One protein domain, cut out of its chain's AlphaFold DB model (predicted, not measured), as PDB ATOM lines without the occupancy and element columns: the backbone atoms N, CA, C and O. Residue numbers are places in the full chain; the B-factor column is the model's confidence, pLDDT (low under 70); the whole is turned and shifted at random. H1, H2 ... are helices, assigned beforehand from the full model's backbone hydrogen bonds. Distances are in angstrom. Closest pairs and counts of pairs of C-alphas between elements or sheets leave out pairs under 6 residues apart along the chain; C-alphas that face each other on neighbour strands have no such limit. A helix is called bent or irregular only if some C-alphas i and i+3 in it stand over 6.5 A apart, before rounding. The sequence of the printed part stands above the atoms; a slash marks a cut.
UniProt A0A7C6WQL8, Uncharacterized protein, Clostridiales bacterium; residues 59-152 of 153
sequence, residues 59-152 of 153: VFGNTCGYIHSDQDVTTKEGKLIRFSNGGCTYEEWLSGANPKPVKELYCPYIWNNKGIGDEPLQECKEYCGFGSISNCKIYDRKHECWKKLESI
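AT A GLANCE: This is residues 59 to 152 of the 153 residues of an uncharacterized protein of Clostridiales bacterium (UniProt A0A7C6WQL8). With little regular structure, the chain makes two loose lobes: H4, the longest helix, with H2 packed on it and H3 near H2, and a lobe of loops, residues 59 to 89, with H1 at its far end. Residues 95 to 107 join them. The printed part has 94 residues with helices H1, H2, H3, H4 in chain order and no named strand: all helix, but only 27 residues in named elements. It is only just compact, close to loose (radius of gyration of the C-alphas 14.6 A), spanning 42 by 33 by 25 A.

IN THESE COORDINATES: H4, residues 139 to 150, runs 17.4 A from C-alpha 139 at (174.123, 189.881, 150.448); it is irregular, C-alphas 140 and 143 being 8.0 A apart. H2 is residues 108 to 111, H3 122 to 127, and H1 90 to 94, with C-alpha 90 at (146.447, 204.293, 150.216).

HOW THE PARTS SIT: H2 touches H4, closest C-alphas Pro 108 and Trp 146, 6.1 A. H2 and H3 are close but not clearly touching, closest C-alphas Tyr 109 and Cys 124, 7.2 A. H1 is apart from H2, H3 and H4. O i to N i+4 pairs are within hydrogen-bond range throughout H1, 1 of 2 in H3 and 5 of 8 in H4; H2 is too short.

THE WHOLE: The printed part has no cut. Links H1 to H2 and H3 to H4 are long. Residues 129 to 131 have pLDDT under 70.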
ATOM      1  N   VAL A  59     150.697 201.317 150.102       95.50
ATOM      2  CA  VAL A  59     151.061 200.985 148.726       95.50
ATOM      3  C   VAL A  59     152.573 201.099 148.574       95.50
ATOM      4  O   VAL A  59     153.179 202.077 149.004       95.50
ATOM      5  N   PHE A  60     153.185 200.097 147.946       93.75
ATOM      6  CA  PHE A  60     154.611 200.062 147.621       93.75
ATOM      7  C   PHE A  60     154.779 200.018 146.100       93.75
ATOM      8  O   PHE A  60     153.961 199.411 145.413       93.75
ATOM      9  N   GLY A  61     155.823 200.661 145.568       88.44
ATOM     10  CA  GLY A  61     156.023 200.751 144.115       88.44
ATOM     11  C   GLY A  61     156.399 199.421 143.464       88.44
ATOM     12  O   GLY A  61     156.005 199.141 142.336       88.44
ATOM     13  N   ASN A  62     157.132 198.578 144.186       83.06
ATOM     14  CA  ASN A  62     157.450 197.208 143.810       83.06
ATOM     15  C   ASN A  62     157.767 196.400 145.076       83.06
ATOM     16  O   ASN A  62     157.971 196.966 146.152       83.06
ATOM     17  N   THR A  63     157.786 195.075 144.941       83.62
ATOM     18  CA  THR A  63     158.167 194.170 146.036       83.62
ATOM     19  C   THR A  63     159.494 193.468 145.794       83.62
ATOM     20  O   THR A  63     160.066 192.931 146.736       83.62
ATOM     21  N   CYS A  64     159.947 193.392 144.536       77.44
ATOM     22  CA  CYS A  64     161.089 192.599 144.063       77.44
ATOM     23  C   CYS A  64     161.224 191.215 144.737       77.44
ATOM     24  O   CYS A  64     162.328 190.783 145.058       77.44
ATOM     25  N   GLY A  65     160.096 190.535 144.980       79.75
ATOM     26  CA  GLY A  65     160.050 189.205 145.599       79.75
ATOM     27  C   GLY A  65     160.062 189.171 147.136       79.75
ATOM     28  O   GLY A  65     159.977 188.086 147.704       79.75
ATOM     29  N   TYR A  66     160.124 190.316 147.823       84.94
ATOM     30  CA  TYR A  66     160.060 190.391 149.287       84.94
ATOM     31  C   TYR A  66     158.629 190.541 149.801       84.94
ATOM     32  O   TYR A  66     157.787 191.228 149.216       84.94
ATOM     33  N   ILE A  67     158.377 189.956 150.970       89.19
ATOM     34  CA  ILE A  67     157.126 190.138 151.708       89.19
ATOM     35  C   ILE A  67     157.101 191.550 152.298       89.19
ATOM     36  O   ILE A  67     158.065 191.975 152.932       89.19
ATOM     37  N   HIS A  68     155.990 192.257 152.088       92.50
ATOM     38  CA  HIS A  68     155.752 193.588 152.637       92.50
ATOM     39  C   HIS A  68     154.626 193.571 153.663       92.50
ATOM     40  O   HIS A  68     153.691 192.780 153.550       92.50
ATOM     41  N   SER A  69     154.714 194.464 154.644       93.75
ATOM     42  CA  SER A  69     153.657 194.721 155.619       93.75
ATOM     43  C   SER A  69     153.242 196.190 155.562       93.75
ATOM     44  O   SER A  69     154.022 197.054 155.161       93.75
ATOM     45  N   ASP A  70     152.002 196.479 155.952       94.75
ATOM     46  CA  ASP A  70     151.520 197.838 156.200       94.75
ATOM     47  C   ASP A  70     152.053 198.422 157.522       94.75
ATOM     48  O   ASP A  70     151.864 199.610 157.774       94.75
ATOM     49  N   GLN A  71     152.724 197.604 158.340       94.88
ATOM     50  CA  GLN A  71     153.312 197.963 159.629       94.88
ATOM     51  C   GLN A  71     154.819 197.693 159.643       94.88
ATOM     52  O   GLN A  71     155.323 196.868 158.882       94.88
ATOM     53  N   ASP A  72     155.542 198.351 160.548       94.62
ATOM     54  CA  ASP A  72     156.921 197.973 160.865       94.62
ATOM     55  C   ASP A  72     156.941 196.593 161.540       94.62
ATOM     56  O   ASP A  72     156.106 196.293 162.397       94.62
ATOM     57  N   VAL A  73     157.901 195.747 161.163       93.19
ATOM     58  CA  VAL A  73     157.973 194.356 161.634       93.19
ATOM     59  C   VAL A  73     159.349 194.071 162.210       93.19
ATOM     60  O   VAL A  73     160.364 194.337 161.571       93.19
ATOM     61  N   THR A  74     159.385 193.466 163.394       93.38
ATOM     62  CA  THR A  74     160.601 192.862 163.947       93.38
ATOM     63  C   THR A  74     160.657 191.395 163.533       93.38
ATOM     64  O   THR A  74     159.718 190.642 163.791       93.38
ATOM     65  N   THR A  75     161.734 190.977 162.866       87.06
ATOM     66  CA  THR A  75     161.926 189.576 162.466       87.06
ATOM     67  C   THR A  75     162.123 188.675 163.687       87.06
ATOM     68  O   THR A  75     162.377 189.151 164.796       87.06
ATOM     69  N   LYS A  76     162.045 187.352 163.496       89.38
ATOM     70  CA  LYS A  76     162.282 186.376 164.577       89.38
ATOM     71  C   LYS A  76     163.681 186.512 165.190       89.38
ATOM     72  O   LYS A  76     163.869 186.216 166.362       89.38
ATOM     73  N   GLU A  77     164.634 187.004 164.407       88.56
ATOM     74  CA  GLU A  77     166.027 187.258 164.778       88.56
ATOM     75  C   GLU A  77     166.228 188.635 165.442       88.56
ATOM     76  O   GLU A  77     167.360 189.044 165.690       88.56
ATOM     77  N   GLY A  78     165.150 189.380 165.715       90.81
ATOM     78  CA  GLY A  78     165.198 190.671 166.408       90.81
ATOM     79  C   GLY A  78     165.520 191.873 165.515       90.81
ATOM     80  O   GLY A  78     165.679 192.984 166.021       90.81
ATOM     81  N   LYS A  79     165.601 191.698 164.190       88.12
ATOM     82  CA  LYS A  79     165.865 192.805 163.264       88.12
ATOM     83  C   LYS A  79     164.585 193.587 162.983       88.12
ATOM     84  O   LYS A  79     163.621 193.024 162.477       88.12
ATOM     85  N   LEU A  80     164.590 194.894 163.236       91.00
ATOM     86  CA  LEU A  80     163.494 195.779 162.844       91.00
ATOM     87  C   LEU A  80     163.573 196.114 161.346       91.00
ATOM     88  O   LEU A  80     164.623 196.530 160.861       91.00
ATOM     89  N   ILE A  81     162.458 195.948 160.636       89.81
ATOM     90  CA  ILE A  81     162.256 196.369 159.248       89.81
ATOM     91  C   ILE A  81     161.227 197.496 159.247       89.81
ATOM     92  O   ILE A  81     160.070 197.289 159.631       89.81
ATOM     93  N   ARG A  82     161.644 198.684 158.801       92.00
ATOM     94  CA  ARG A  82     160.797 199.881 158.812       92.00
ATOM     95  C   ARG A  82     160.043 200.058 157.500       92.00
ATOM     96  O   ARG A  82     160.435 200.844 156.639       92.00
ATOM     97  N   PHE A  83     158.942 199.332 157.333       91.75
ATOM     98  CA  PHE A  83     158.047 199.498 156.183       91.75
ATOM     99  C   PHE A  83     157.428 200.899 156.108       91.75
ATOM    100  O   PHE A  83     157.133 201.382 155.016       91.75
ATOM    101  N   SER A  84     157.303 201.578 157.249       90.81
ATOM    102  CA  SER A  84     156.908 202.985 157.347       90.81
ATOM    103  C   SER A  84     157.851 203.945 156.606       90.81
ATOM    104  O   SER A  84     157.406 204.998 156.153       90.81
ATOM    105  N   ASN A  85     159.118 203.569 156.393       89.06
ATOM    106  CA  ASN A  85     160.101 204.386 155.671       89.06
ATOM    107  C   ASN A  85     160.001 204.270 154.138       89.06
ATOM    108  O   ASN A  85     160.638 205.043 153.422       89.06
ATOM    109  N   GLY A  86     159.236 203.308 153.618       89.00
ATOM    110  CA  GLY A  86     158.956 203.167 152.186       89.00
ATOM    111  C   GLY A  86     157.460 203.204 151.900       89.00
ATOM    112  O   GLY A  86     156.643 203.203 152.808       89.00
ATOM    113  N   GLY A  87     157.079 203.209 150.634       91.56
ATOM    114  CA  GLY A  87     155.693 203.263 150.184       91.56
ATOM    115  C   GLY A  87     155.043 204.627 150.395       91.56
ATOM    116  O   GLY A  87     155.726 205.640 150.550       91.56
ATOM    117  N   CYS A  88     153.717 204.631 150.370       94.75
ATOM    118  CA  CYS A  88     152.834 205.716 150.794       94.75
ATOM    119  C   CYS A  88     151.526 205.111 151.333       94.75
ATOM    120  O   CYS A  88     151.278 203.910 151.158       94.75
ATOM    121  N   THR A  89     150.696 205.893 152.018       95.25
ATOM    122  CA  THR A  89     149.352 205.432 152.397       95.25
ATOM    123  C   THR A  89     148.479 205.237 151.158       95.25
ATOM    124  O   THR A  89     148.769 205.738 150.066       95.25
ATOM    125  N   TYR A  90     147.392 204.487 151.310       96.31
ATOM    126  CA  TYR A  90     146.447 204.293 150.216       96.31
ATOM    127  C   TYR A  90     145.798 205.618 149.775       96.31
ATOM    128  O   TYR A  90     145.624 205.853 148.581       96.31
ATOM    129  N   GLU A  91     145.530 206.530 150.710       95.25
ATOM    130  CA  GLU A  91     144.984 207.867 150.448       95.25
ATOM    131  C   GLU A  91     145.975 208.756 149.685       95.25
ATOM    132  O   GLU A  91     145.598 209.446 148.732       95.25
ATOM    133  N   GLU A  92     147.255 208.710 150.060       95.75
ATOM    134  CA  GLU A  92     148.328 209.402 149.343       95.75
ATOM    135  C   GLU A  92     148.437 208.879 147.905       95.75
ATOM    136  O   GLU A  92     148.512 209.664 146.958       95.75
ATOM    137  N   TRP A  93     148.384 207.558 147.713       96.12
ATOM    138  CA  TRP A  93     148.408 206.944 146.383       96.12
ATOM    139  C   TRP A  93     147.189 207.319 145.528       96.12
ATOM    140  O   TRP A  93     147.331 207.627 144.341       96.12
ATOM    141  N   LEU A  94     145.987 207.333 146.115       95.00
ATOM    142  CA  LEU A  94     144.776 207.802 145.432       95.00
ATOM    143  C   LEU A  94     144.924 209.254 144.966       95.00
ATOM    144  O   LEU A  94     144.498 209.582 143.857       95.00
ATOM    145  N   SER A  95     145.609 210.076 145.763       95.50
ATOM    146  CA  SER A  95     145.934 211.477 145.469       95.50
ATOM    147  C   SER A  95     147.098 211.652 144.479       95.50
ATOM    148  O   SER A  95     147.476 212.778 144.168       95.50
ATOM    149  N   GLY A  96     147.667 210.555 143.963       94.88
ATOM    150  CA  GLY A  96     148.714 210.569 142.939       94.88
ATOM    151  C   GLY A  96     150.147 210.480 143.468       94.88
ATOM    152  O   GLY A  96     151.085 210.666 142.692       94.88
ATOM    153  N   ALA A  97     150.355 210.188 144.756       95.44
ATOM    154  CA  ALA A  97     151.699 209.987 145.289       95.44
ATOM    155  C   ALA A  97     152.390 208.778 144.635       95.44
ATOM    156  O   ALA A  97     151.783 207.724 144.436       95.44
ATOM    157  N   ASN A  98     153.689 208.918 144.358       92.62
ATOM    158  CA  ASN A  98     154.515 207.822 143.863       92.62
ATOM    159  C   ASN A  98     155.095 207.024 145.052       92.62
ATOM    160  O   ASN A  98     155.924 207.567 145.793       92.62
ATOM    161  N   PRO A  99     154.679 205.765 145.277       92.50
ATOM    162  CA  PRO A  99     155.123 204.976 146.421       92.50
ATOM    163  C   PRO A  99     156.615 204.641 146.323       92.50
ATOM    164  O   PRO A  99     157.090 204.088 145.330       92.50
ATOM    165  N   LYS A 100     157.365 204.926 147.390       80.94
ATOM    166  CA  LYS A 100     158.807 204.642 147.441       80.94
ATOM    167  C   LYS A 100     159.070 203.154 147.726       80.94
ATOM    168  O   LYS A 100     158.233 202.496 148.336       80.94
ATOM    169  N   PRO A 101     160.216 202.582 147.348       81.19
ATOM    170  CA  PRO A 101     160.590 201.255 147.827       81.19
ATOM    171  C   PRO A 101     161.243 201.330 149.223       81.19
ATOM    172  O   PRO A 101     161.705 202.383 149.664       81.19
ATOM    173  N   VAL A 102     161.272 200.210 149.946       85.81
ATOM    174  CA  VAL A 102     161.870 200.089 151.289       85.81
ATOM    175  C   VAL A 102     163.359 199.745 151.180       85.81
ATOM    176  O   VAL A 102     163.733 198.579 151.066       85.81
ATOM    177  N   LYS A 103     164.232 200.756 151.225       81.00
ATOM    178  CA  LYS A 103     165.684 200.609 150.982       81.00
ATOM    179  C   LYS A 103     166.368 199.528 151.831       81.00
ATOM    180  O   LYS A 103     167.285 198.867 151.357       81.00
ATOM    181  N   GLU A 104     165.902 199.305 153.058       81.44
ATOM    182  CA  GLU A 104     166.452 198.306 153.990       81.44
ATOM    183  C   GLU A 104     166.280 196.849 153.518       81.44
ATOM    184  O   GLU A 104     167.057 195.968 153.913       81.44
ATOM    185  N   LEU A 105     165.273 196.582 152.679       83.31
ATOM    186  CA  LEU A 105     165.002 195.250 152.138       83.31
ATOM    187  C   LEU A 105     165.900 194.927 150.949       83.31
ATOM    188  O   LEU A 105     166.383 193.802 150.819       83.31
ATOM    189  N   TYR A 106     166.168 195.930 150.121       84.94
ATOM    190  CA  TYR A 106     166.786 195.754 148.816       84.94
ATOM    191  C   TYR A 106     168.284 196.042 148.848       84.94
ATOM    192  O   TYR A 106     168.755 196.921 149.565       84.94
ATOM    193  N   CYS A 107     169.057 195.325 148.034       86.81
ATOM    194  CA  CYS A 107     170.390 195.786 147.652       86.81
ATOM    195  C   CYS A 107     170.283 196.758 146.458       86.81
ATOM    196  O   CYS A 107     169.269 196.733 145.752       86.81
ATOM    197  N   PRO A 108     171.326 197.560 146.173       86.56
ATOM    198  CA  PRO A 108     171.312 198.483 145.036       86.56
ATOM    199  C   PRO A 108     171.007 197.819 143.687       86.56
ATOM    200  O   PRO A 108     170.282 198.380 142.871       86.56
ATOM    201  N   TYR A 109     171.518 196.602 143.463       85.19
ATOM    202  CA  TYR A 109     171.286 195.857 142.221       85.19
ATOM    203  C   TYR A 109     169.813 195.492 142.021       85.19
ATOM    204  O   TYR A 109     169.284 195.689 140.936       85.19
ATOM    205  N   ILE A 110     169.124 195.018 143.064       82.00
ATOM    206  CA  ILE A 110     167.681 194.742 142.982       82.00
ATOM    207  C   ILE A 110     166.889 196.043 142.831       82.00
ATOM    208  O   ILE A 110     165.909 196.084 142.091       82.00
ATOM    209  N   TRP A 111     167.303 197.092 143.543       81.19
ATOM    210  CA  TRP A 111     166.629 198.387 143.523       81.19
ATOM    211  C   TRP A 111     166.624 199.029 142.134       81.19
ATOM    212  O   TRP A 111     165.625 199.619 141.736       81.19
ATOM    213  N   ASN A 112     167.731 198.904 141.402       76.94
ATOM    214  CA  ASN A 112     167.924 199.495 140.083       76.94
ATOM    215  C   ASN A 112     168.291 198.424 139.049       76.94
ATOM    216  O   ASN A 112     169.271 198.569 138.322       76.94
ATOM    217  N   ASN A 113     167.551 197.313 139.026       74.69
ATOM    218  CA  ASN A 113     167.851 196.220 138.111       74.69
ATOM    219  C   ASN A 113     167.592 196.659 136.661       74.69
ATOM    220  O   ASN A 113     166.442 196.823 136.256       74.69
ATOM    221  N   LYS A 114     168.670 196.839 135.896       76.25
ATOM    222  CA  LYS A 114     168.643 197.221 134.477       76.25
ATOM    223  C   LYS A 114     168.971 196.063 133.530       76.25
ATOM    224  O   LYS A 114     168.983 196.257 132.323       76.25
ATOM    225  N   GLY A 115     169.160 194.855 134.063       73.19
ATOM    226  CA  GLY A 115     169.608 193.688 133.307       73.19
ATOM    227  C   GLY A 115     171.088 193.363 133.526       73.19
ATOM    228  O   GLY A 115     171.815 194.076 134.215       73.19
ATOM    229  N   ILE A 116     171.516 192.230 132.963       76.50
ATOM    230  CA  ILE A 116     172.895 191.732 133.061       76.50
ATOM    231  C   ILE A 116     173.822 192.651 132.255       76.50
ATOM    232  O   ILE A 116     173.559 192.899 131.080       76.50
ATOM    233  N   GLY A 117     174.921 193.101 132.864       80.25
ATOM    234  CA  GLY A 117     175.892 194.026 132.263       80.25
ATOM    235  C   GLY A 117     175.768 195.477 132.746       80.25
ATOM    236  O   GLY A 117     176.768 196.203 132.721       80.25
ATOM    237  N   ASP A 118     174.589 195.847 133.256       84.25
ATOM    238  CA  ASP A 118     174.248 197.171 133.791       84.25
ATOM    239  C   ASP A 118     174.168 197.175 135.330       84.25
ATOM    240  O   ASP A 118     173.362 197.880 135.946       84.25
ATOM    241  N   GLU A 119     174.988 196.350 135.984       86.62
ATOM    242  CA  GLU A 119     175.052 196.285 137.437       86.62
ATOM    243  C   GLU A 119     175.520 197.629 138.044       86.62
ATOM    244  O   GLU A 119     176.464 198.237 137.538       86.62
ATOM    245  N   PRO A 120     174.946 198.084 139.179       86.00
ATOM    246  CA  PRO A 120     175.257 199.395 139.754       86.00
ATOM    247  C   PRO A 120     176.641 199.461 140.407       86.00
ATOM    248  O   PRO A 120     177.139 200.548 140.676       86.00
ATOM    249  N   LEU A 121     177.255 198.312 140.703       86.81
ATOM    250  CA  LEU A 121     178.593 198.206 141.279       86.81
ATOM    251  C   LEU A 121     179.359 197.087 140.574       86.81
ATOM    252  O   LEU A 121     178.784 196.049 140.248       86.81
ATOM    253  N   GLN A 122     180.672 197.261 140.413       85.44
ATOM    254  CA  GLN A 122     181.540 196.245 139.812       85.44
ATOM    255  C   GLN A 122     181.483 194.918 140.585       85.44
ATOM    256  O   GLN A 122     181.414 193.850 139.984       85.44
ATOM    257  N   GLU A 123     181.403 194.976 141.915       86.50
ATOM    258  CA  GLU A 123     181.273 193.796 142.773       86.50
ATOM    259  C   GLU A 123     180.013 192.979 142.493       86.50
ATOM    260  O   GLU A 123     179.992 191.776 142.734       86.50
ATOM    261  N   CYS A 124     178.947 193.589 141.972       84.88
ATOM    262  CA  CYS A 124     177.755 192.836 141.600       84.88
ATOM    263  C   CYS A 124     178.043 191.874 140.438       84.88
ATOM    264  O   CYS A 124     177.522 190.761 140.454       84.88
ATOM    265  N   LYS A 125     178.920 192.238 139.491       82.44
ATOM    266  CA  LYS A 125     179.348 191.345 138.398       82.44
ATOM    267  C   LYS A 125     180.115 190.139 138.933       82.44
ATOM    268  O   LYS A 125     179.928 189.018 138.471       82.44
ATOM    269  N   GLU A 126     180.949 190.369 139.943       83.75
ATOM    270  CA  GLU A 126     181.789 189.335 140.549       83.75
ATOM    271  C   GLU A 126     181.015 188.436 141.520       83.75
ATOM    272  O   GLU A 126     181.296 187.240 141.631       83.75
ATOM    273  N   TYR A 127     180.063 189.006 142.263       85.44
ATOM    274  CA  TYR A 127     179.428 188.329 143.390       85.44
ATOM    275  C   TYR A 127     178.018 187.838 143.078       85.44
ATOM    276  O   TYR A 127     177.650 186.790 143.589       85.44
ATOM    277  N   CYS A 128     177.232 188.516 142.237       77.19
ATOM    278  CA  CYS A 128     175.837 188.138 141.975       77.19
ATOM    279  C   CYS A 128     175.663 187.051 140.895       77.19
ATOM    280  O   CYS A 128     174.543 186.852 140.451       77.19
ATOM    281  N   GLY A 129     176.719 186.351 140.455       65.62
ATOM    282  CA  GLY A 129     176.666 185.145 139.602       65.62
ATOM    283  C   GLY A 129     175.572 185.125 138.519       65.62
ATOM    284  O   GLY A 129     174.536 184.492 138.721       65.62
ATOM    285  N   PHE A 130     175.810 185.803 137.387       67.62
ATOM    286  CA  PHE A 130     174.840 186.019 136.292       67.62
ATOM    287  C   PHE A 130     173.534 186.718 136.723       67.62
ATOM    288  O   PHE A 130     172.456 186.430 136.210       67.62
ATOM    289  N   GLY A 131     173.616 187.645 137.678       66.81
ATOM    290  CA  GLY A 131     172.469 188.443 138.121       66.81
ATOM    291  C   GLY A 131     171.529 187.735 139.104       66.81
ATOM    292  O   GLY A 131     170.490 188.290 139.458       66.81
ATOM    293  N   SER A 132     171.893 186.546 139.589       76.19
ATOM    294  CA  SER A 132     171.174 185.840 140.647       76.19
ATOM    295  C   SER A 132     171.611 186.325 142.030       76.19
ATOM    296  O   SER A 132     172.660 185.941 142.550       76.19
ATOM    297  N   ILE A 133     170.774 187.136 142.683       77.06
ATOM    298  CA  ILE A 133     171.095 187.695 144.005       77.06
ATOM    299  C   ILE A 133     171.342 186.628 145.080       77.06
ATOM    300  O   ILE A 133     172.130 186.859 145.994       77.06
ATOM    301  N   SER A 134     170.724 185.450 144.959       79.06
ATOM    302  CA  SER A 134     170.940 184.327 145.878       79.06
ATOM    303  C   SER A 134     172.394 183.845 145.908       79.06
ATOM    304  O   SER A 134     172.802 183.231 146.887       79.06
ATOM    305  N   ASN A 135     173.186 184.165 144.880       83.62
ATOM    306  CA  ASN A 135     174.607 183.831 144.802       83.62
ATOM    307  C   ASN A 135     175.516 184.935 145.369       83.62
ATOM    308  O   ASN A 135     176.729 184.742 145.456       83.62
ATOM    309  N   CYS A 136     174.958 186.088 145.755       87.94
ATOM    310  CA  CYS A 136     175.738 187.235 146.199       87.94
ATOM    311  C   CYS A 136     176.472 186.959 147.516       87.94
ATOM    312  O   CYS A 136     175.877 186.893 148.591       87.94
ATOM    313  N   LYS A 137     177.805 186.908 147.429       88.50
ATOM    314  CA  LYS A 137     178.724 186.645 148.552       88.50
ATOM    315  C   LYS A 137     178.662 187.673 149.688       88.50
ATOM    316  O   LYS A 137     179.192 187.426 150.765       88.50
ATOM    317  N   ILE A 138     178.062 188.839 149.447       88.19
ATOM    318  CA  ILE A 138     177.965 189.940 150.416       88.19
ATOM    319  C   ILE A 138     176.520 190.383 150.660       88.19
ATOM    320  O   ILE A 138     176.284 191.497 151.123       88.19
ATOM    321  N   TYR A 139     175.540 189.530 150.357       85.31
ATOM    322  CA  TYR A 139     174.123 189.881 150.448       85.31
ATOM    323  C   TYR A 139     173.700 190.396 151.838       85.31
ATOM    324  O   TYR A 139     172.989 191.402 151.943       85.31
ATOM    325  N   ASP A 140     174.203 189.786 152.913       84.38
ATOM    326  CA  ASP A 140     173.923 190.224 154.291       84.38
ATOM    327  C   ASP A 140     174.567 191.575 154.633       84.38
ATOM    328  O   ASP A 140     174.100 192.308 155.508       84.38
ATOM    329  N   ARG A 141     175.587 191.967 153.866       87.25
ATOM    330  CA  ARG A 141     176.298 193.243 153.965       87.25
ATOM    331  C   ARG A 141     175.856 194.249 152.902       87.25
ATOM    332  O   ARG A 141     176.554 195.218 152.641       87.25
ATOM    333  N   LYS A 142     174.646 194.105 152.344       87.38
ATOM    334  CA  LYS A 142     174.084 195.038 151.342       87.38
ATOM    335  C   LYS A 142     174.078 196.521 151.744       87.38
ATOM    336  O   LYS A 142     174.020 197.385 150.875       87.38
ATOM    337  N   HIS A 143     174.136 196.829 153.040       86.69
ATOM    338  CA  HIS A 143     174.275 198.199 153.534       86.69
ATOM    339  C   HIS A 143     175.634 198.825 153.157       86.69
ATOM    340  O   HIS A 143     175.705 200.030 152.936       86.69
ATOM    341  N   GLU A 144     176.695 198.021 153.034       90.81
ATOM    342  CA  GLU A 144     178.003 198.446 152.515       90.81
ATOM    343  C   GLU A 144     177.899 198.809 151.028       90.81
ATOM    344  O   GLU A 144     178.426 199.836 150.607       90.81
ATOM    345  N   CYS A 145     177.138 198.030 150.249       90.12
ATOM    346  CA  CYS A 145     176.881 198.326 148.837       90.12
ATOM    347  C   CYS A 145     176.163 199.670 148.660       90.12
ATOM    348  O   CYS A 145     176.510 200.436 147.768       90.12
ATOM    349  N   TRP A 146     175.177 199.971 149.512       89.81
ATOM    350  CA  TRP A 146     174.486 201.261 149.482       89.81
ATOM    351  C   TRP A 146     175.425 202.432 149.761       89.81
ATOM    352  O   TRP A 146     175.451 203.364 148.967       89.81
ATOM    353  N   LYS A 147     176.246 202.344 150.815       91.06
ATOM    354  CA  LYS A 147     177.250 203.375 151.128       91.06
ATOM    355  C   LYS A 147     178.210 203.607 149.965       91.06
ATOM    356  O   LYS A 147     178.569 204.743 149.675       91.06
ATOM    357  N   LYS A 148     178.636 202.525 149.306       90.88
ATOM    358  CA  LYS A 148     179.524 202.619 148.149       90.88
ATOM    359  C   LYS A 148     178.842 203.328 146.981       90.88
ATOM    360  O   LYS A 148     179.444 204.237 146.422       90.88
ATOM    361  N   LEU A 149     177.609 202.948 146.640       88.38
ATOM    362  CA  LEU A 149     176.866 203.588 145.551       88.38
ATOM    363  C   LEU A 149     176.648 205.087 145.820       88.38
ATOM    364  O   LEU A 149     176.901 205.899 144.946       88.38
ATOM    365  N   GLU A 150     176.294 205.459 147.049       89.44
ATOM    366  CA  GLU A 150     176.106 206.865 147.445       89.44
ATOM    367  C   GLU A 150     177.395 207.697 147.416       89.44
ATOM    368  O   GLU A 150     177.331 208.917 147.368       89.44
ATOM    369  N   SER A 151     178.570 207.064 147.487       88.69
ATOM    370  CA  SER A 151     179.863 207.763 147.426       88.69
ATOM    371  C   SER A 151     180.354 208.058 146.005       88.69
ATOM    372  O   SER A 151     181.343 208.771 145.846       88.69
ATOM    373  N   ILE A 152     179.708 207.471 144.993       83.50
ATOM    374  CA  ILE A 152     180.053 207.636 143.572       83.50
ATOM    375  C   ILE A 152     178.967 208.375 142.772       83.50
ATOM    376  O   ILE A 152     179.176 208.629 141.587       83.50
TER     377      ILE A 152